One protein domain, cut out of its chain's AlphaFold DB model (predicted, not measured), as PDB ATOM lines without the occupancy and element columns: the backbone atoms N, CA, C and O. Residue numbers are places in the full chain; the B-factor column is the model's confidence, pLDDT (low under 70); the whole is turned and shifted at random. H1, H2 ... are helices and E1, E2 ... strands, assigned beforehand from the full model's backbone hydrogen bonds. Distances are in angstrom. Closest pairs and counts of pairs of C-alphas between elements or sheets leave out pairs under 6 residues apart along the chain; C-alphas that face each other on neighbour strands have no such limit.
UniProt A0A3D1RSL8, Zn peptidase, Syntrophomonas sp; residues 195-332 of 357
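This is residues 195 to 332 of the 357 residues of the protein "Zn peptidase" of Syntrophomonas sp (UniProt A0A3D1RSL8). This is a body of loops with little regular structure: the small hairpin E1 and E2 makes one end, loops of residues 195 to 229 make the other, and the short helix H1 sits among loops between them. The printed part has 138 residues, with E1, E2 and H1 in chain order, the two strands antiparallel. The class is mixed, with 12 residues in named elements. It is compact, with a radius of gyration of the C-alphas of 16.0 A and spans of 47 by 40 by 22 A.

E1, residues 257 to 260, begins with C-alpha 257 at (-137.046, 60.122, -5.918) and is 9.9 A long. E2, residues 266 to 269, is 9.3 A long. H1, residues 309 to 312, is 5.0 A long and ends with C-alpha 312 at (-133.647, 35.840, -17.129).

The hairpin's strands stand at 133 degrees, with N 259 and O 267 within hydrogen-bond range at 2.8 A. H1 is too short for an O i to N i+4 pair; its one O i to N i+3 pair is not within range. E1 and H1 are apart.

The C-alphas farthest apart, of Val 226 and Gly 264, are 51.7 A apart. The printed part has no cut; the link from E2 to H1 is long, 39 residues. Confidence is under 70 at residues 221 to 222, 254 to 258, 265 to 270 and 322 to 332.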
ATOM      1  N   PHE A 195    -115.389  28.731   2.206       89.56
ATOM      2  CA  PHE A 195    -116.587  28.242   1.530       89.56
ATOM      3  C   PHE A 195    -116.459  28.369   0.017       89.56
ATOM      4  O   PHE A 195    -116.129  29.427  -0.517       89.56
ATOM      5  N   VAL A 196    -116.709  27.257  -0.664       92.12
ATOM      6  CA  VAL A 196    -116.633  27.135  -2.117       92.12
ATOM      7  C   VAL A 196    -117.705  26.149  -2.533       92.12
ATOM      8  O   VAL A 196    -117.645  25.001  -2.104       92.12
ATOM      9  N   CYS A 197    -118.640  26.555  -3.388       92.12
ATOM     10  CA  CYS A 197    -119.680  25.663  -3.894       92.12
ATOM     11  C   CYS A 197    -119.051  24.434  -4.570       92.12
ATOM     12  O   CYS A 197    -118.207  24.581  -5.457       92.12
ATOM     13  N   GLU A 198    -119.469  23.222  -4.195       88.94
ATOM     14  CA  GLU A 198    -118.883  21.993  -4.758       88.94
ATOM     15  C   GLU A 198    -119.263  21.768  -6.229       88.94
ATOM     16  O   GLU A 198    -118.542  21.088  -6.956       88.94
ATOM     17  N   THR A 199    -120.368  22.371  -6.676       90.62
ATOM     18  CA  THR A 199    -120.886  22.200  -8.039       90.62
ATOM     19  C   THR A 199    -120.197  23.122  -9.043       90.62
ATOM     20  O   THR A 199    -119.669  22.656 -10.048       90.62
ATOM     21  N   CYS A 200    -120.201  24.435  -8.787       91.31
ATOM     22  CA  CYS A 200    -119.691  25.432  -9.738       91.31
ATOM     23  C   CYS A 200    -118.395  26.115  -9.290       91.31
ATOM     24  O   CYS A 200    -117.812  26.888 -10.049       91.31
ATOM     25  N   GLY A 201    -117.939  25.869  -8.060       91.56
ATOM     26  CA  GLY A 201    -116.750  26.508  -7.512       91.56
ATOM     27  C   GLY A 201    -116.962  27.939  -7.022       91.56
ATOM     28  O   GLY A 201    -115.983  28.570  -6.639       91.56
ATOM     29  N   ASN A 202    -118.190  28.476  -7.009       93.00
ATOM     30  CA  ASN A 202    -118.433  29.834  -6.508       93.00
ATOM     31  C   ASN A 202    -117.855  30.005  -5.097       93.00
ATOM     32  O   ASN A 202    -118.253  29.287  -4.179       93.00
ATOM     33  N   CYS A 203    -116.931  30.951  -4.938       91.62
ATOM     34  CA  CYS A 203    -116.297  31.271  -3.658       91.62
ATOM     35  C   CYS A 203    -116.835  32.557  -3.011       91.62
ATOM     36  O   CYS A 203    -116.359  32.953  -1.952       91.62
ATOM     37  N   GLU A 204    -117.813  33.217  -3.634       91.06
ATOM     38  CA  GLU A 204    -118.511  34.385  -3.086       91.06
ATOM     39  C   GLU A 204    -119.884  33.934  -2.576       91.06
ATOM     40  O   GLU A 204    -120.901  34.068  -3.260       91.06
ATOM     41  N   ILE A 205    -119.890  33.304  -1.399       86.81
ATOM     42  CA  ILE A 205    -121.096  32.790  -0.738       86.81
ATOM     43  C   ILE A 205    -121.473  33.742   0.398       86.81
ATOM     44  O   ILE A 205    -120.655  34.017   1.279       86.81
ATOM     45  N   SER A 206    -122.708  34.248   0.374       86.00
ATOM     46  CA  SER A 206    -123.246  35.083   1.451       86.00
ATOM     47  C   SER A 206    -123.427  34.260   2.735       86.00
ATOM     48  O   SER A 206    -123.845  33.104   2.681       86.00
ATOM     49  N   PRO A 207    -123.160  34.826   3.922       83.62
ATOM     50  CA  PRO A 207    -123.487  34.159   5.177       83.62
ATOM     51  C   PRO A 207    -124.996  33.898   5.309       83.62
ATOM     52  O   PRO A 207    -125.801  34.791   5.059       83.62
ATOM     53  N   GLY A 208    -125.373  32.700   5.766       83.31
ATOM     54  CA  GLY A 208    -126.767  32.364   6.085       83.31
ATOM     55  C   GLY A 208    -127.670  32.099   4.878       83.31
ATOM     56  O   GLY A 208    -128.885  32.158   5.023       83.31
ATOM     57  N   THR A 209    -127.096  31.838   3.704       88.50
ATOM     58  CA  THR A 209    -127.857  31.481   2.503       88.50
ATOM     59  C   THR A 209    -127.991  29.982   2.316       88.50
ATOM     60  O   THR A 209    -127.042  29.242   2.580       88.50
ATOM     61  N   ASP A 210    -129.120  29.564   1.752       91.62
ATOM     62  CA  ASP A 210    -129.442  28.157   1.521       91.62
ATOM     63  C   ASP A 210    -128.992  27.670   0.136       91.62
ATOM     64  O   ASP A 210    -128.760  26.480  -0.053       91.62
ATOM     65  N   TYR A 211    -128.823  28.573  -0.837       94.31
ATOM     66  CA  TYR A 211    -128.525  28.228  -2.230       94.31
ATOM     67  C   TYR A 211    -127.363  29.034  -2.808       94.31
ATOM     68  O   TYR A 211    -127.158  30.209  -2.507       94.31
ATOM     69  N   CYS A 212    -126.616  28.411  -3.716       94.81
ATOM     70  CA  CYS A 212    -125.538  29.061  -4.441       94.81
ATOM     71  C   CYS A 212    -126.094  30.051  -5.469       94.81
ATOM     72  O   CYS A 212    -126.772  29.651  -6.416       94.81
ATOM     73  N   ARG A 213    -125.704  31.329  -5.364       95.19
ATOM     74  CA  ARG A 213    -126.132  32.377  -6.308       95.19
ATOM     75  C   ARG A 213    -125.792  32.110  -7.771       95.19
ATOM     76  O   ARG A 213    -126.365  32.742  -8.651       95.19
ATOM     77  N   VAL A 214    -124.822  31.242  -8.057       95.94
ATOM     78  CA  VAL A 214    -124.316  31.014  -9.420       95.94
ATOM     79  C   VAL A 214    -124.981  29.816 -10.089       95.94
ATOM     80  O   VAL A 214    -125.397  29.934 -11.237       95.94
ATOM     81  N   CYS A 215    -125.096  28.680  -9.396       94.88
ATOM     82  CA  CYS A 215    -125.656  27.451  -9.971       94.88
ATOM     83  C   CYS A 215    -127.023  27.044  -9.400       94.88
ATOM     84  O   CYS A 215    -127.590  26.056  -9.858       94.88
ATOM     85  N   GLY A 216    -127.530  27.747  -8.382       94.31
ATOM     86  CA  GLY A 216    -128.832  27.481  -7.763       94.31
ATOM     87  C   GLY A 216    -128.894  26.225  -6.890       94.31
ATOM     88  O   GLY A 216    -129.946  25.942  -6.330       94.31
ATOM     89  N   GLN A 217    -127.796  25.471  -6.758       93.31
ATOM     90  CA  GLN A 217    -127.748  24.280  -5.905       93.31
ATOM     91  C   GLN A 217    -127.773  24.652  -4.425       93.31
ATOM     92  O   GLN A 217    -127.188  25.661  -4.026       93.31
ATOM     93  N   GLU A 218    -128.429  23.810  -3.630       92.44
ATOM     94  CA  GLU A 218    -128.468  23.931  -2.174       92.44
ATOM     95  C   GLU A 218    -127.050  23.796  -1.598       92.44
ATOM     96  O   GLU A 218    -126.272  22.928  -2.004       92.44
ATOM     97  N   ILE A 219    -126.698  24.689  -0.676       86.94
ATOM     98  CA  ILE A 219    -125.394  24.722  -0.018       86.94
ATOM     99  C   ILE A 219    -125.492  23.844   1.227       86.94
ATOM    100  O   ILE A 219    -125.823  24.297   2.323       86.94
ATOM    101  N   PHE A 220    -125.196  22.557   1.075       74.25
ATOM    102  CA  PHE A 220    -125.228  21.630   2.198       74.25
ATOM    103  C   PHE A 220    -124.000  21.806   3.091       74.25
ATOM    104  O   PHE A 220    -122.864  21.754   2.632       74.25
ATOM    105  N   ASN A 221    -124.205  21.903   4.408       62.75
ATOM    106  CA  ASN A 221    -123.129  21.762   5.398       62.75
ATOM    107  C   ASN A 221    -121.892  22.636   5.123       62.75
ATOM    108  O   ASN A 221    -120.764  22.168   5.319       62.75
ATOM    109  N   ASN A 222    -122.089  23.898   4.723       65.06
ATOM    110  CA  ASN A 222    -120.994  24.845   4.533       65.06
ATOM    111  C   ASN A 222    -119.987  24.392   3.445       65.06
ATOM    112  O   ASN A 222    -118.805  24.216   3.751       65.06
ATOM    113  N   ASP A 223    -120.462  24.174   2.210       70.38
ATOM    114  CA  ASP A 223    -119.714  23.664   1.045       70.38
ATOM    115  C   ASP A 223    -118.220  24.045   1.011       70.38
ATOM    116  O   ASP A 223    -117.827  25.213   1.090       70.38
ATOM    117  N   LYS A 224    -117.373  23.022   0.841       82.38
ATOM    118  CA  LYS A 224    -115.908  23.122   0.781       82.38
ATOM    119  C   LYS A 224    -115.417  22.462  -0.503       82.38
ATOM    120  O   LYS A 224    -114.805  21.392  -0.469       82.38
ATOM    121  N   GLY A 225    -115.742  23.072  -1.635       90.06
ATOM    122  CA  GLY A 225    -115.240  22.717  -2.957       90.06
ATOM    123  C   GLY A 225    -113.743  22.997  -3.091       90.06
ATOM    124  O   GLY A 225    -113.184  23.821  -2.370       90.06
ATOM    125  N   VAL A 226    -113.081  22.282  -4.006       91.94
ATOM    126  CA  VAL A 226    -111.617  22.344  -4.192       91.94
ATOM    127  C   VAL A 226    -111.187  23.488  -5.109       91.94
ATOM    128  O   VAL A 226    -110.134  24.079  -4.892       91.94
ATOM    129  N   ILE A 227    -111.966  23.789  -6.148       89.75
ATOM    130  CA  ILE A 227    -111.605  24.786  -7.164       89.75
ATOM    131  C   ILE A 227    -112.441  26.046  -6.935       89.75
ATOM    132  O   ILE A 227    -113.605  26.063  -7.332       89.75
ATOM    133  N   PRO A 228    -111.884  27.096  -6.308       91.62
ATOM    134  CA  PRO A 228    -112.577  28.365  -6.183       91.62
ATOM    135  C   PRO A 228    -112.633  29.085  -7.534       91.62
ATOM    136  O   PRO A 228    -111.660  29.140  -8.295       91.62
ATOM    137  N   VAL A 229    -113.790  29.665  -7.818       90.38
ATOM    138  CA  VAL A 229    -114.091  30.440  -9.013       90.38
ATOM    139  C   VAL A 229    -114.807  31.706  -8.569       90.38
ATOM    140  O   VAL A 229    -115.876  31.655  -7.964       90.38
ATOM    141  N   LYS A 230    -114.205  32.850  -8.894       91.75
ATOM    142  CA  LYS A 230    -114.875  34.141  -8.807       91.75
ATOM    143  C   LYS A 230    -115.697  34.337 -10.067       91.75
ATOM    144  O   LYS A 230    -115.120  34.242 -11.151       91.75
ATOM    145  N   PHE A 231    -116.996  34.592  -9.922       92.81
ATOM    146  CA  PHE A 231    -117.874  34.771 -11.070       92.81
ATOM    147  C   PHE A 231    -118.059  36.242 -11.444       92.81
ATOM    148  O   PHE A 231    -118.372  37.054 -10.575       92.81
ATOM    149  N   ASP A 232    -117.898  36.568 -12.726       92.50
ATOM    150  CA  ASP A 232    -118.096  37.916 -13.253       92.50
ATOM    151  C   ASP A 232    -119.573  38.319 -13.104       92.50
ATOM    152  O   ASP A 232    -120.497  37.502 -13.228       92.50
ATOM    153  N   GLY A 233    -119.781  39.602 -12.822       92.81
ATOM    154  CA  GLY A 233    -121.083  40.223 -12.621       92.81
ATOM    155  C   GLY A 233    -121.002  41.729 -12.809       92.81
ATOM    156  O   GLY A 233    -119.931  42.274 -13.071       92.81
ATOM    157  N   PHE A 234    -122.142  42.394 -12.668       92.81
ATOM    158  CA  PHE A 234    -122.218  43.850 -12.744       92.81
ATOM    159  C   PHE A 234    -121.943  44.478 -11.379       92.81
ATOM    160  O   PHE A 234    -122.386  43.963 -10.352       92.81
ATOM    161  N   GLU A 235    -121.223  45.594 -11.364       93.19
ATOM    162  CA  GLU A 235    -121.070  46.396 -10.152       93.19
ATOM    163  C   GLU A 235    -122.393  47.087  -9.833       93.19
ATOM    164  O   GLU A 235    -123.047  47.629 -10.729       93.19
ATOM    165  N   LEU A 236    -122.794  47.029  -8.561       91.56
ATOM    166  CA  LEU A 236    -124.048  47.589  -8.076       91.56
ATOM    167  C   LEU A 236    -123.779  48.728  -7.083       91.56
ATOM    168  O   LEU A 236    -122.793  48.681  -6.346       91.56
ATOM    169  N   ASP A 237    -124.671  49.714  -7.041       88.06
ATOM    170  CA  ASP A 237    -124.693  50.750  -6.008       88.06
ATOM    171  C   ASP A 237    -125.248  50.233  -4.665       88.06
ATOM    172  O   ASP A 237    -125.644  49.073  -4.519       88.06
ATOM    173  N   GLU A 238    -125.297  51.113  -3.663       84.75
ATOM    174  CA  GLU A 238    -125.818  50.809  -2.322       84.75
ATOM    175  C   GLU A 238    -127.309  50.426  -2.294       84.75
ATOM    176  O   GLU A 238    -127.797  49.890  -1.297       84.75
ATOM    177  N   HIS A 239    -128.028  50.653  -3.392       82.31
ATOM    178  CA  HIS A 239    -129.434  50.315  -3.570       82.31
ATOM    179  C   HIS A 239    -129.652  49.098  -4.489       82.31
ATOM    180  O   HIS A 239    -130.801  48.751  -4.775       82.31
ATOM    181  N   GLY A 240    -128.583  48.453  -4.969       85.69
ATOM    182  CA  GLY A 240    -128.651  47.286  -5.850       85.69
ATOM    183  C   GLY A 240    -128.860  47.595  -7.341       85.69
ATOM    184  O   GLY A 240    -129.216  46.683  -8.093       85.69
ATOM    185  N   HIS A 241    -128.653  48.838  -7.790       87.81
ATOM    186  CA  HIS A 241    -128.699  49.209  -9.212       87.81
ATOM    187  C   HIS A 241    -127.340  49.029  -9.859       87.81
ATOM    188  O   HIS A 241    -126.327  49.429  -9.296       87.81
ATOM    189  N   ALA A 242    -127.316  48.488 -11.074       90.31
ATOM    190  CA  ALA A 242    -126.103  48.445 -11.872       90.31
ATOM    191  C   ALA A 242    -125.575  49.862 -12.141       90.31
ATOM    192  O   ALA A 242    -126.331  50.721 -12.597       90.31
ATOM    193  N   LEU A 243    -124.275  50.080 -11.910       90.19
ATOM    194  CA  LEU A 243    -123.591  51.362 -12.153       90.19
ATOM    195  C   LEU A 243    -123.541  51.756 -13.640       90.19
ATOM    196  O   LEU A 243    -123.327  52.915 -13.977       90.19
ATOM    197  N   GLU A 244    -123.767  50.795 -14.529       90.81
ATOM    198  CA  GLU A 244    -123.862  50.976 -15.972       90.81
ATOM    199  C   GLU A 244    -124.954  50.035 -16.499       90.81
ATOM    200  O   GLU A 244    -125.065  48.885 -16.063       90.81
ATOM    201  N   CYS A 245    -125.777  50.492 -17.448       91.00
ATOM    202  CA  CYS A 245    -126.775  49.624 -18.068       91.00
ATOM    203  C   CYS A 245    -126.101  48.442 -18.797       91.00
ATOM    204  O   CYS A 245    -125.386  48.691 -19.773       91.00
ATOM    205  N   PRO A 246    -126.429  47.175 -18.457       89.88
ATOM    206  CA  PRO A 246    -125.826  45.978 -19.062       89.88
ATOM    207  C   PRO A 246    -125.918  45.875 -20.592       89.88
ATOM    208  O   PRO A 246    -125.192  45.100 -21.214       89.88
ATOM    209  N   VAL A 247    -126.841  46.631 -21.195       90.69
ATOM    210  CA  VAL A 247    -127.165  46.565 -22.623       90.69
ATOM    211  C   VAL A 247    -126.615  47.764 -23.391       90.69
ATOM    212  O   VAL A 247    -125.904  47.594 -24.377       90.69
ATOM    213  N   CYS A 248    -126.951  48.991 -22.979       90.94
ATOM    214  CA  CYS A 248    -126.608  50.192 -23.749       90.94
ATOM    215  C   CYS A 248    -125.484  51.039 -23.146       90.94
ATOM    216  O   CYS A 248    -125.179  52.092 -23.700       90.94
ATOM    217  N   GLY A 249    -124.921  50.630 -22.009       89.75
ATOM    218  CA  GLY A 249    -123.825  51.341 -21.354       89.75
ATOM    219  C   GLY A 249    -124.193  52.699 -20.755       89.75
ATOM    220  O   GLY A 249    -123.337  53.542 -20.526       89.75
ATOM    221  N   ASN A 250    -125.486  52.966 -20.557       88.38
ATOM    222  CA  ASN A 250    -125.928  54.221 -19.955       88.38
ATOM    223  C   ASN A 250    -125.616  54.236 -18.456       88.38
ATOM    224  O   ASN A 250    -126.135  53.380 -17.740       88.38
ATOM    225  N   GLU A 251    -124.875  55.246 -18.010       87.00
ATOM    226  CA  GLU A 251    -124.517  55.507 -16.603       87.00
ATOM    227  C   GLU A 251    -125.402  56.599 -15.962       87.00
ATOM    228  O   GLU A 251    -125.426  56.781 -14.749       87.00
ATOM    229  N   GLU A 252    -126.172  57.342 -16.768       78.75
ATOM    230  CA  GLU A 252    -127.057  58.401 -16.276       78.75
ATOM    231  C   GLU A 252    -128.389  57.823 -15.784       78.75
ATOM    232  O   GLU A 252    -129.338  57.630 -16.560       78.75
ATOM    233  N   PHE A 253    -128.472  57.542 -14.487       71.06
ATOM    234  CA  PHE A 253    -129.703  57.089 -13.843       71.06
ATOM    235  C   PHE A 253    -130.432  58.240 -13.158       71.06
ATOM    236  O   PHE A 253    -129.831  59.213 -12.704       71.06
ATOM    237  N   ASN A 254    -131.761  58.143 -13.100       62.84
ATOM    238  CA  ASN A 254    -132.532  59.110 -12.332       62.84
ATOM    239  C   ASN A 254    -132.164  58.945 -10.847       62.84
ATOM    240  O   ASN A 254    -132.177  57.808 -10.369       62.84
ATOM    241  N   PRO A 255    -131.868  60.037 -10.120       60.44
ATOM    242  CA  PRO A 255    -131.614  59.953  -8.689       60.44
ATOM    243  C   PRO A 255    -132.836  59.349  -7.977       60.44
ATOM    244  O   PRO A 255    -133.957  59.539  -8.468       60.44
ATOM    245  N   PRO A 256    -132.650  58.649  -6.840       63.62
ATOM    246  CA  PRO A 256    -133.760  58.155  -6.032       63.62
ATOM    247  C   PRO A 256    -134.748  59.294  -5.765       63.62
ATOM    248  O   PRO A 256    -134.366  60.340  -5.239       63.62
ATOM    249  N   GLN A 257    -136.005  59.127  -6.176       64.19
ATOM    250  CA  GLN A 257    -137.046  60.122  -5.918       64.19
ATOM    251  C   GLN A 257    -137.810  59.717  -4.665       64.19
ATOM    252  O   GLN A 257    -138.192  58.556  -4.533       64.19
ATOM    253  N   GLU A 258    -138.044  60.659  -3.752       67.88
ATOM    254  CA  GLU A 258    -139.013  60.440  -2.678       67.88
ATOM    255  C   GLU A 258    -140.402  60.247  -3.294       67.88
ATOM    256  O   GLU A 258    -140.883  61.076  -4.068       67.88
ATOM    257  N   ASP A 259    -141.029  59.130  -2.960       70.19
ATOM    258  CA  ASP A 259    -142.403  58.790  -3.301       70.19
ATOM    259  C   ASP A 259    -143.112  58.307  -2.022       70.19
ATOM    260  O   ASP A 259    -142.474  58.113  -0.986       70.19
ATOM    261  N   TYR A 260    -144.430  58.144  -2.049       76.19
ATOM    262  CA  TYR A 260    -145.218  57.727  -0.887       76.19
ATOM    263  C   TYR A 260    -145.973  56.436  -1.193       76.19
ATOM    264  O   TYR A 260    -146.589  56.305  -2.252       76.19
ATOM    265  N   ASP A 261    -145.923  55.461  -0.283       73.62
ATOM    266  CA  ASP A 261    -146.730  54.249  -0.425       73.62
ATOM    267  C   ASP A 261    -148.234  54.571  -0.296       73.62
ATOM    268  O   ASP A 261    -148.637  55.699   0.006       73.62
ATOM    269  N   SER A 262    -149.100  53.575  -0.503       78.19
ATOM    270  CA  SER A 262    -150.558  53.752  -0.399       78.19
ATOM    271  C   SER A 262    -151.043  54.225   0.980       78.19
ATOM    272  O   SER A 262    -152.210  54.587   1.121       78.19
ATOM    273  N   TYR A 263    -150.174  54.204   1.993       77.81
ATOM    274  CA  TYR A 263    -150.436  54.639   3.361       77.81
ATOM    275  C   TYR A 263    -149.772  55.986   3.689       77.81
ATOM    276  O   TYR A 263    -149.832  56.431   4.835       77.81
ATOM    277  N   GLY A 264    -149.163  56.655   2.703       76.81
ATOM    278  CA  GLY A 264    -148.498  57.942   2.884       76.81
ATOM    279  C   GLY A 264    -147.130  57.841   3.561       76.81
ATOM    280  O   GLY A 264    -146.640  58.846   4.078       76.81
ATOM    281  N   LYS A 265    -146.501  56.658   3.592       67.31
ATOM    282  CA  LYS A 265    -145.140  56.491   4.113       67.31
ATOM    283  C   LYS A 265    -144.126  56.812   3.009       67.31
ATOM    284  O   LYS A 265    -144.220  56.216   1.933       67.31
ATOM    285  N   PRO A 266    -143.151  57.704   3.256       62.31
ATOM    286  CA  PRO A 266    -142.125  57.999   2.270       62.31
ATOM    287  C   PRO A 266    -141.278  56.750   1.989       62.31
ATOM    288  O   PRO A 266    -140.852  56.051   2.913       62.31
ATOM    289  N   TYR A 267    -141.031  56.483   0.711       65.19
ATOM    290  CA  TYR A 267    -140.090  55.489   0.211       65.19
ATOM    291  C   TYR A 267    -139.312  56.077  -0.970       65.19
ATOM    292  O   TYR A 267    -139.784  56.973  -1.663       65.19
ATOM    293  N   GLN A 268    -138.099  55.589  -1.210       61.41
ATOM    294  CA  GLN A 268    -137.339  55.987  -2.391       61.41
ATOM    295  C   GLN A 268    -137.775  55.135  -3.579       61.41
ATOM    296  O   GLN A 268    -137.582  53.918  -3.592       61.41
ATOM    297  N   LYS A 269    -138.362  55.772  -4.590       63.84
ATOM    298  CA  LYS A 269    -138.632  55.141  -5.875       63.84
ATOM    299  C   LYS A 269    -137.361  55.160  -6.698       63.84
ATOM    300  O   LYS A 269    -136.908  56.212  -7.154       63.84
ATOM    301  N   ILE A 270    -136.808  53.975  -6.889       63.84
ATOM    302  CA  ILE A 270    -135.567  53.797  -7.625       63.84
ATOM    303  C   ILE A 270    -135.874  53.229  -9.010       63.84
ATOM    304  O   ILE A 270    -136.804  52.438  -9.198       63.84
ATOM    305  N   GLY A 271    -135.164  53.732 -10.017       71.00
ATOM    306  CA  GLY A 271    -135.391  53.383 -11.413       71.00
ATOM    307  C   GLY A 271    -134.962  51.950 -11.714       71.00
ATOM    308  O   GLY A 271    -133.805  51.706 -12.020       71.00
ATOM    309  N   VAL A 272    -135.914  51.015 -11.722       83.81
ATOM    310  CA  VAL A 272    -135.656  49.593 -12.033       83.81
ATOM    311  C   VAL A 272    -135.238  49.373 -13.495       83.81
ATOM    312  O   VAL A 272    -134.622  48.360 -13.819       83.81
ATOM    313  N   TYR A 273    -135.557  50.317 -14.384       88.44
ATOM    314  CA  TYR A 273    -135.327  50.206 -15.822       88.44
ATOM    315  C   TYR A 273    -134.470  51.350 -16.357       88.44
ATOM    316  O   TYR A 273    -134.606  52.507 -15.955       88.44
ATOM    317  N   CYS A 274    -133.633  51.030 -17.339       87.88
ATOM    318  CA  CYS A 274    -132.838  51.997 -18.070       87.88
ATOM    319  C   CYS A 274    -133.738  52.969 -18.839       87.88
ATOM    320  O   CYS A 274    -134.532  52.558 -19.684       87.88
ATOM    321  N   ARG A 275    -133.546  54.274 -18.626       85.44
ATOM    322  CA  ARG A 275    -134.273  55.332 -19.350       85.44
ATOM    323  C   ARG A 275    -133.994  55.377 -20.856       85.44
ATOM    324  O   ARG A 275    -134.776  55.971 -21.590       85.44
ATOM    325  N   ILE A 276    -132.886  54.784 -21.308       88.25
ATOM    326  CA  ILE A 276    -132.479  54.780 -22.720       88.25
ATOM    327  C   ILE A 276    -133.056  53.575 -23.463       88.25
ATOM    328  O   ILE A 276    -133.641  53.737 -24.529       88.25
ATOM    329  N   CYS A 277    -132.898  52.366 -22.917       90.25
ATOM    330  CA  CYS A 277    -133.261  51.133 -23.624       90.25
ATOM    331  C   CYS A 277    -134.357  50.295 -22.946       90.25
ATOM    332  O   CYS A 277    -134.753  49.274 -23.499       90.25
ATOM    333  N   GLY A 278    -134.854  50.700 -21.774       88.56
ATOM    334  CA  GLY A 278    -135.929  50.008 -21.050       88.56
ATOM    335  C   GLY A 278    -135.520  48.700 -20.367       88.56
ATOM    336  O   GLY A 278    -136.371  48.014 -19.814       88.56
ATOM    337  N   ASN A 279    -134.237  48.343 -20.399       91.56
ATOM    338  CA  ASN A 279    -133.711  47.116 -19.808       91.56
ATOM    339  C   ASN A 279    -133.591  47.201 -18.285       91.56
ATOM    340  O   ASN A 279    -133.346  48.279 -17.746       91.56
ATOM    341  N   VAL A 280    -133.750  46.064 -17.600       91.75
ATOM    342  CA  VAL A 280    -133.675  45.999 -16.133       91.75
ATOM    343  C   VAL A 280    -132.269  46.359 -15.638       91.75
ATOM    344  O   VAL A 280    -131.280  45.936 -16.235       91.75
ATOM    345  N   LEU A 281    -132.193  47.155 -14.572       91.94
ATOM    346  CA  LEU A 281    -130.959  47.635 -13.936       91.94
ATOM    347  C   LEU A 281    -130.709  47.015 -12.561       91.94
ATOM    348  O   LEU A 281    -129.602  47.107 -12.046       91.94
ATOM    349  N   VAL A 282    -131.724  46.388 -11.972       92.50
ATOM    350  CA  VAL A 282    -131.649  45.772 -10.646       92.50
ATOM    351  C   VAL A 282    -131.685  44.263 -10.787       92.50
ATOM    352  O   VAL A 282    -132.569  43.722 -11.463       92.50
ATOM    353  N   ASN A 283    -130.760  43.579 -10.118       94.56
ATOM    354  CA  ASN A 283    -130.801  42.130 -10.039       94.56
ATOM    355  C   ASN A 283    -131.669  41.703  -8.857       94.56
ATOM    356  O   ASN A 283    -131.340  41.984  -7.707       94.56
ATOM    357  N   ARG A 284    -132.784  41.028  -9.117       94.38
ATOM    358  CA  ARG A 284    -133.709  40.571  -8.074       94.38
ATOM    359  C   ARG A 284    -134.239  39.185  -8.377       94.38
ATOM    360  O   ARG A 284    -134.211  38.738  -9.523       94.38
ATOM    361  N   CYS A 285    -134.752  38.524  -7.354       96.00
ATOM    362  CA  CYS A 285    -135.427  37.247  -7.508       96.00
ATOM    363  C   CYS A 285    -136.670  37.362  -8.417       96.00
ATOM    364  O   CYS A 285    -137.439  38.320  -8.328       96.00
ATOM    365  N   THR A 286    -136.874  36.375  -9.297       94.94
ATOM    366  CA  THR A 286    -138.051  36.293 -10.189       94.94
ATOM    367  C   THR A 286    -139.271  35.630  -9.541       94.94
ATOM    368  O   THR A 286    -140.358  35.634 -10.116       94.94
ATOM    369  N   ASN A 287    -139.125  35.048  -8.347       93.69
ATOM    370  CA  ASN A 287    -140.227  34.411  -7.636       93.69
ATOM    371  C   ASN A 287    -141.094  35.460  -6.931       93.69
ATOM    372  O   ASN A 287    -140.632  36.137  -6.027       93.69
ATOM    373  N   ASN A 288    -142.383  35.524  -7.266       88.19
ATOM    374  CA  ASN A 288    -143.322  36.496  -6.690       88.19
ATOM    375  C   ASN A 288    -143.490  36.406  -5.160       88.19
ATOM    376  O   ASN A 288    -144.010  37.337  -4.553       88.19
ATOM    377  N   TYR A 289    -143.090  35.294  -4.540       91.38
ATOM    378  CA  TYR A 289    -143.123  35.110  -3.085       91.38
ATOM    379  C   TYR A 289    -141.782  35.434  -2.401       91.38
ATOM    380  O   TYR A 289    -141.677  35.308  -1.184       91.38
ATOM    381  N   CYS A 290    -140.758  35.825  -3.164       89.69
ATOM    382  CA  CYS A 290    -139.420  36.158  -2.683       89.69
ATOM    383  C   CYS A 290    -138.951  37.446  -3.368       89.69
ATOM    384  O   CYS A 290    -138.651  37.449  -4.556       89.69
ATOM    385  N   ASP A 291    -138.865  38.537  -2.613       81.81
ATOM    386  CA  ASP A 291    -138.611  39.871  -3.170       81.81
ATOM    387  C   ASP A 291    -137.143  40.324  -3.048       81.81
ATOM    388  O   ASP A 291    -136.832  41.511  -3.109       81.81
ATOM    389  N   GLU A 292    -136.238  39.362  -2.868       90.62
ATOM    390  CA  GLU A 292    -134.842  39.611  -2.505       90.62
ATOM    391  C   GLU A 292    -134.037  40.281  -3.623       90.62
ATOM    392  O   GLU A 292    -134.051  39.852  -4.789       90.62
ATOM    393  N   LEU A 293    -133.275  41.309  -3.237       92.06
ATOM    394  CA  LEU A 293    -132.241  41.906  -4.078       92.06
ATOM    395  C   LEU A 293    -131.030  40.976  -4.115       92.06
ATOM    396  O   LEU A 293    -130.568  40.472  -3.096       92.06
ATOM    397  N   CYS A 294    -130.521  40.735  -5.315       93.75
ATOM    398  CA  CYS A 294    -129.473  39.760  -5.570       93.75
ATOM    399  C   CYS A 294    -128.178  40.466  -5.992       93.75
ATOM    400  O   CYS A 294    -128.198  41.524  -6.615       93.75
ATOM    401  N   ALA A 295    -127.028  39.856  -5.697       94.75
ATOM    402  CA  ALA A 295    -125.732  40.386  -6.123       94.75
ATOM    403  C   ALA A 295    -125.610  40.456  -7.655       94.75
ATOM    404  O   ALA A 295    -126.229  39.674  -8.373       94.75
ATOM    405  N   GLY A 296    -124.758  41.332  -8.187       94.88
ATOM    406  CA  GLY A 296    -124.656  41.549  -9.637       94.88
ATOM    407  C   GLY A 296    -124.114  40.366 -10.452       94.88
ATOM    408  O   GLY A 296    -124.268  40.355 -11.672       94.88
ATOM    409  N   ASN A 297    -123.516  39.359  -9.805       95.00
ATOM    410  CA  ASN A 297    -123.106  38.089 -10.421       95.00
ATOM    411  C   ASN A 297    -124.089  36.927 -10.172       95.00
ATOM    412  O   ASN A 297    -123.867  35.810 -10.656       95.00
ATOM    413  N   ALA A 298    -125.165  37.164  -9.416       96.31
ATOM    414  CA  ALA A 298    -126.144  36.148  -9.064       96.31
ATOM    415  C   ALA A 298    -127.024  35.794 -10.266       96.31
ATOM    416  O   ALA A 298    -127.716  36.652 -10.822       96.31
ATOM    417  N   ARG A 299    -127.027  34.512 -10.625       96.88
ATOM    418  CA  ARG A 299    -127.918  33.905 -11.622       96.88
ATOM    419  C   ARG A 299    -129.181  33.316 -10.995       96.88
ATOM    420  O   ARG A 299    -130.234  33.277 -11.627       96.88
ATOM    421  N   TYR A 300    -129.073  32.907  -9.734       97.06
ATOM    422  CA  TYR A 300    -130.148  32.352  -8.923       97.06
ATOM    423  C   TYR A 300    -130.204  33.055  -7.562       97.06
ATOM    424  O   TYR A 300    -129.188  33.529  -7.052       97.06
ATOM    425  N   CYS A 301    -131.398  33.134  -6.981       96.50
ATOM    426  CA  CYS A 301    -131.629  33.682  -5.652       96.50
ATOM    427  C   CYS A 301    -131.064  32.743  -4.581       96.50
ATOM    428  O   CYS A 301    -131.363  31.548  -4.567       96.50
ATOM    429  N   GLU A 302    -130.300  33.304  -3.647       94.31
ATOM    430  CA  GLU A 302    -129.611  32.562  -2.588       94.31
ATOM    431  C   GLU A 302    -130.546  31.977  -1.510       94.31
ATOM    432  O   GLU A 302    -130.109  31.169  -0.695       94.31
ATOM    433  N   TYR A 303    -131.831  32.348  -1.520       93.94
ATOM    434  CA  TYR A 303    -132.821  31.942  -0.509       93.94
ATOM    435  C   TYR A 303    -133.910  31.006  -1.036       93.94
ATOM    436  O   TYR A 303    -134.503  30.250  -0.275       93.94
ATOM    437  N   CYS A 304    -134.213  31.050  -2.335       94.94
ATOM    438  CA  CYS A 304    -135.276  30.219  -2.911       94.94
ATOM    439  C   CYS A 304    -134.896  29.533  -4.225       94.94
ATOM    440  O   CYS A 304    -135.771  28.958  -4.874       94.94
ATOM    441  N   SER A 305    -133.628  29.614  -4.646       96.06
ATOM    442  CA  SER A 305    -133.070  29.035  -5.883       96.06
ATOM    443  C   SER A 305    -133.690  29.513  -7.202       96.06
ATOM    444  O   SER A 305    -133.269  29.087  -8.273       96.06
ATOM    445  N   SER A 306    -134.680  30.409  -7.162       97.19
ATOM    446  CA  SER A 306    -135.337  30.897  -8.377       97.19
ATOM    447  C   SER A 306    -134.384  31.777  -9.194       97.19
ATOM    448  O   SER A 306    -133.553  32.464  -8.598       97.19
ATOM    449  N   PRO A 307    -134.483  31.792 -10.535       97.56
ATOM    450  CA  PRO A 307    -133.667  32.660 -11.381       97.56
ATOM    451  C   PRO A 307    -133.740  34.131 -10.966       97.56
ATOM    452  O   PRO A 307    -134.742  34.583 -10.403       97.56
ATOM    453  N   THR A 308    -132.699  34.893 -11.270       96.81
ATOM    454  CA  THR A 308    -132.682  36.343 -11.059       96.81
ATOM    455  C   THR A 308    -133.012  37.098 -12.346       96.81
ATOM    456  O   THR A 308    -132.900  36.558 -13.448       96.81
ATOM    457  N   THR A 309    -133.401  38.366 -12.231       95.44
ATOM    458  CA  THR A 309    -133.717  39.211 -13.391       95.44
ATOM    459  C   THR A 309    -132.537  39.392 -14.343       95.44
ATOM    460  O   THR A 309    -132.763  39.461 -15.545       95.44
ATOM    461  N   PHE A 310    -131.286  39.431 -13.868       95.81
ATOM    462  CA  PHE A 310    -130.124  39.524 -14.768       95.81
ATOM    463  C   PHE A 310    -129.885  38.238 -15.555       95.81
ATOM    464  O   PHE A 310    -129.423  38.296 -16.697       95.81
ATOM    465  N   PHE A 311    -130.192  37.083 -14.965       95.69
ATOM    466  CA  PHE A 311    -130.088  35.810 -15.666       95.69
ATOM    467  C   PHE A 311    -131.232  35.619 -16.659       95.69
ATOM    468  O   PHE A 311    -130.979  35.303 -17.816       95.69
ATOM    469  N   ASP A 312    -132.468  35.917 -16.255       95.25
ATOM    470  CA  ASP A 312    -133.647  35.840 -17.129       95.25
ATOM    471  C   ASP A 312    -133.555  36.825 -18.314       95.25
ATOM    472  O   ASP A 312    -133.919  36.505 -19.447       95.25
ATOM    473  N   ALA A 313    -132.953  38.001 -18.092       93.44
ATOM    474  CA  ALA A 313    -132.655  38.979 -19.140       93.44
ATOM    475  C   ALA A 313    -131.419  38.634 -20.002       93.44
ATOM    476  O   ALA A 313    -131.094  39.386 -20.920       93.44
ATOM    477  N   ASN A 314    -130.748  37.500 -19.757       93.12
ATOM    478  CA  ASN A 314    -129.538  37.045 -20.457       93.12
ATOM    479  C   ASN A 314    -128.350  38.023 -20.391       93.12
ATOM    480  O   ASN A 314    -127.574  38.124 -21.340       93.12
ATOM    481  N   TYR A 315    -128.178  38.751 -19.287       93.38
ATOM    482  CA  TYR A 315    -126.962  39.552 -19.075       93.38
ATOM    483  C   TYR A 315    -125.802  38.686 -18.575       93.38
ATOM    484  O   TYR A 315    -124.633  38.943 -18.873       93.38
ATOM    485  N   LEU A 316    -126.145  37.645 -17.817       93.88
ATOM    486  CA  LEU A 316    -125.227  36.649 -17.286       93.88
ATOM    487  C   LEU A 316    -125.421  35.339 -18.072       93.88
ATOM    488  O   LEU A 316    -126.543  34.840 -18.117       93.88
ATOM    489  N   PRO A 317    -124.373  34.756 -18.678       91.19
ATOM    490  CA  PRO A 317    -124.463  33.446 -19.311       91.19
ATOM    491  C   PRO A 317    -124.597  32.337 -18.254       91.19
ATOM    492  O   PRO A 317    -124.181  32.544 -17.102       91.19
ATOM    493  N   PRO A 318    -125.099  31.143 -18.626       91.62
ATOM    494  CA  PRO A 318    -124.996  29.947 -17.791       91.62
ATOM    495  C   PRO A 318    -123.552  29.729 -17.329       91.62
ATOM    496  O   PRO A 318    -122.600  29.986 -18.069       91.62
ATOM    497  N   TRP A 319    -123.365  29.285 -16.089       90.75
ATOM    498  CA  TRP A 319    -122.031  29.203 -15.486       90.75
ATOM    499  C   TRP A 319    -121.154  28.120 -16.142       90.75
ATOM    500  O   TRP A 319    -119.926  28.220 -16.116       90.75
ATOM    501  N   GLU A 320    -121.771  27.120 -16.772       86.62
ATOM    502  CA  GLU A 320    -121.122  26.047 -17.528       86.62
ATOM    503  C   GLU A 320    -120.446  26.553 -18.809       86.62
ATOM    504  O   GLU A 320    -119.449  25.983 -19.258       86.62
ATOM    505  N   GLU A 321    -120.961  27.637 -19.395       81.12
ATOM    506  CA  GLU A 321    -120.418  28.246 -20.616       81.12
ATOM    507  C   GLU A 321    -119.207  29.149 -20.330       81.12
ATOM    508  O   GLU A 321    -118.493  29.562 -21.249       81.12
ATOM    509  N   GLY A 322    -118.919  29.397 -19.050       64.44
ATOM    510  CA  GLY A 322    -117.741  30.105 -18.579       64.44
ATOM    511  C   GLY A 322    -118.065  31.351 -17.763       64.44
ATOM    512  O   GLY A 322    -119.209  31.662 -17.441       64.44
ATOM    513  N   ASN A 323    -117.007  32.081 -17.415       68.44
ATOM    514  CA  ASN A 323    -117.075  33.208 -16.496       68.44
ATOM    515  C   ASN A 323    -117.339  34.568 -17.173       68.44
ATOM    516  O   ASN A 323    -116.711  35.551 -16.815       68.44
ATOM    517  N   GLY A 324    -118.165  34.624 -18.219       59.47
ATOM    518  CA  GLY A 324    -118.325  35.835 -19.040       59.47
ATOM    519  C   GLY A 324    -119.512  36.722 -18.654       59.47
ATOM    520  O   GLY A 324    -120.405  36.291 -17.932       59.47
ATOM    521  N   LEU A 325    -119.552  37.935 -19.216       63.25
ATOM    522  CA  LEU A 325    -120.744  38.792 -19.306       63.25
ATOM    523  C   LEU A 325    -121.221  38.844 -20.761       63.25
ATOM    524  O   LEU A 325    -120.399  38.961 -21.676       63.25
ATOM    525  N   ILE A 326    -122.535  38.803 -20.992       66.81
ATOM    526  CA  ILE A 326    -123.093  38.978 -22.336       66.81
ATOM    527  C   ILE A 326    -123.330  40.473 -22.556       66.81
ATOM    528  O   ILE A 326    -124.325  41.037 -22.107       66.81
ATOM    529  N   LYS A 327    -122.425  41.126 -23.293       48.59
ATOM    530  CA  LYS A 327    -122.681  42.476 -23.813       48.59
ATOM    531  C   LYS A 327    -123.647  42.358 -24.987       48.59
ATOM    532  O   LYS A 327    -123.231  42.098 -26.117       48.59
ATOM    533  N   THR A 328    -124.940  42.515 -24.725       47.75
ATOM    534  CA  THR A 328    -125.937  42.590 -25.795       47.75
ATOM    535  C   THR A 328    -125.831  43.958 -26.468       47.75
ATOM    536  O   THR A 328    -126.523  44.910 -26.134       47.75
ATOM    537  N   GLY A 329    -124.932  44.080 -27.447       39.09
ATOM    538  CA  GLY A 329    -124.996  45.198 -28.384       39.09
ATOM    539  C   GLY A 329    -126.373  45.203 -29.050       39.09
ATOM    540  O   GLY A 329    -126.842  44.148 -29.480       39.09
ATOM    541  N   LEU A 330    -127.026  46.369 -29.098       35.88
ATOM    542  CA  LEU A 330    -128.315  46.599 -29.757       35.88
ATOM    543  C   LEU A 330    -128.429  45.804 -31.067       35.88
ATOM    544  O   LEU A 330    -127.932  46.223 -32.110       35.88
ATOM    545  N   THR A 331    -129.140  44.681 -31.025       27.66
ATOM    546  CA  THR A 331    -129.736  44.072 -32.211       27.66
ATOM    547  C   THR A 331    -131.179  43.680 -31.887       27.66
ATOM    548  O   THR A 331    -131.443  43.122 -30.819       27.66
ATOM    549  N   PRO A 332    -132.162  44.018 -32.742       31.30
ATOM    550  CA  PRO A 332    -133.566  43.781 -32.432       31.30
ATOM    551  C   PRO A 332    -133.935  42.303 -32.610       31.30
ATOM    552  O   PRO A 332    -133.740  41.749 -33.685       31.30
TER     553      PRO A 332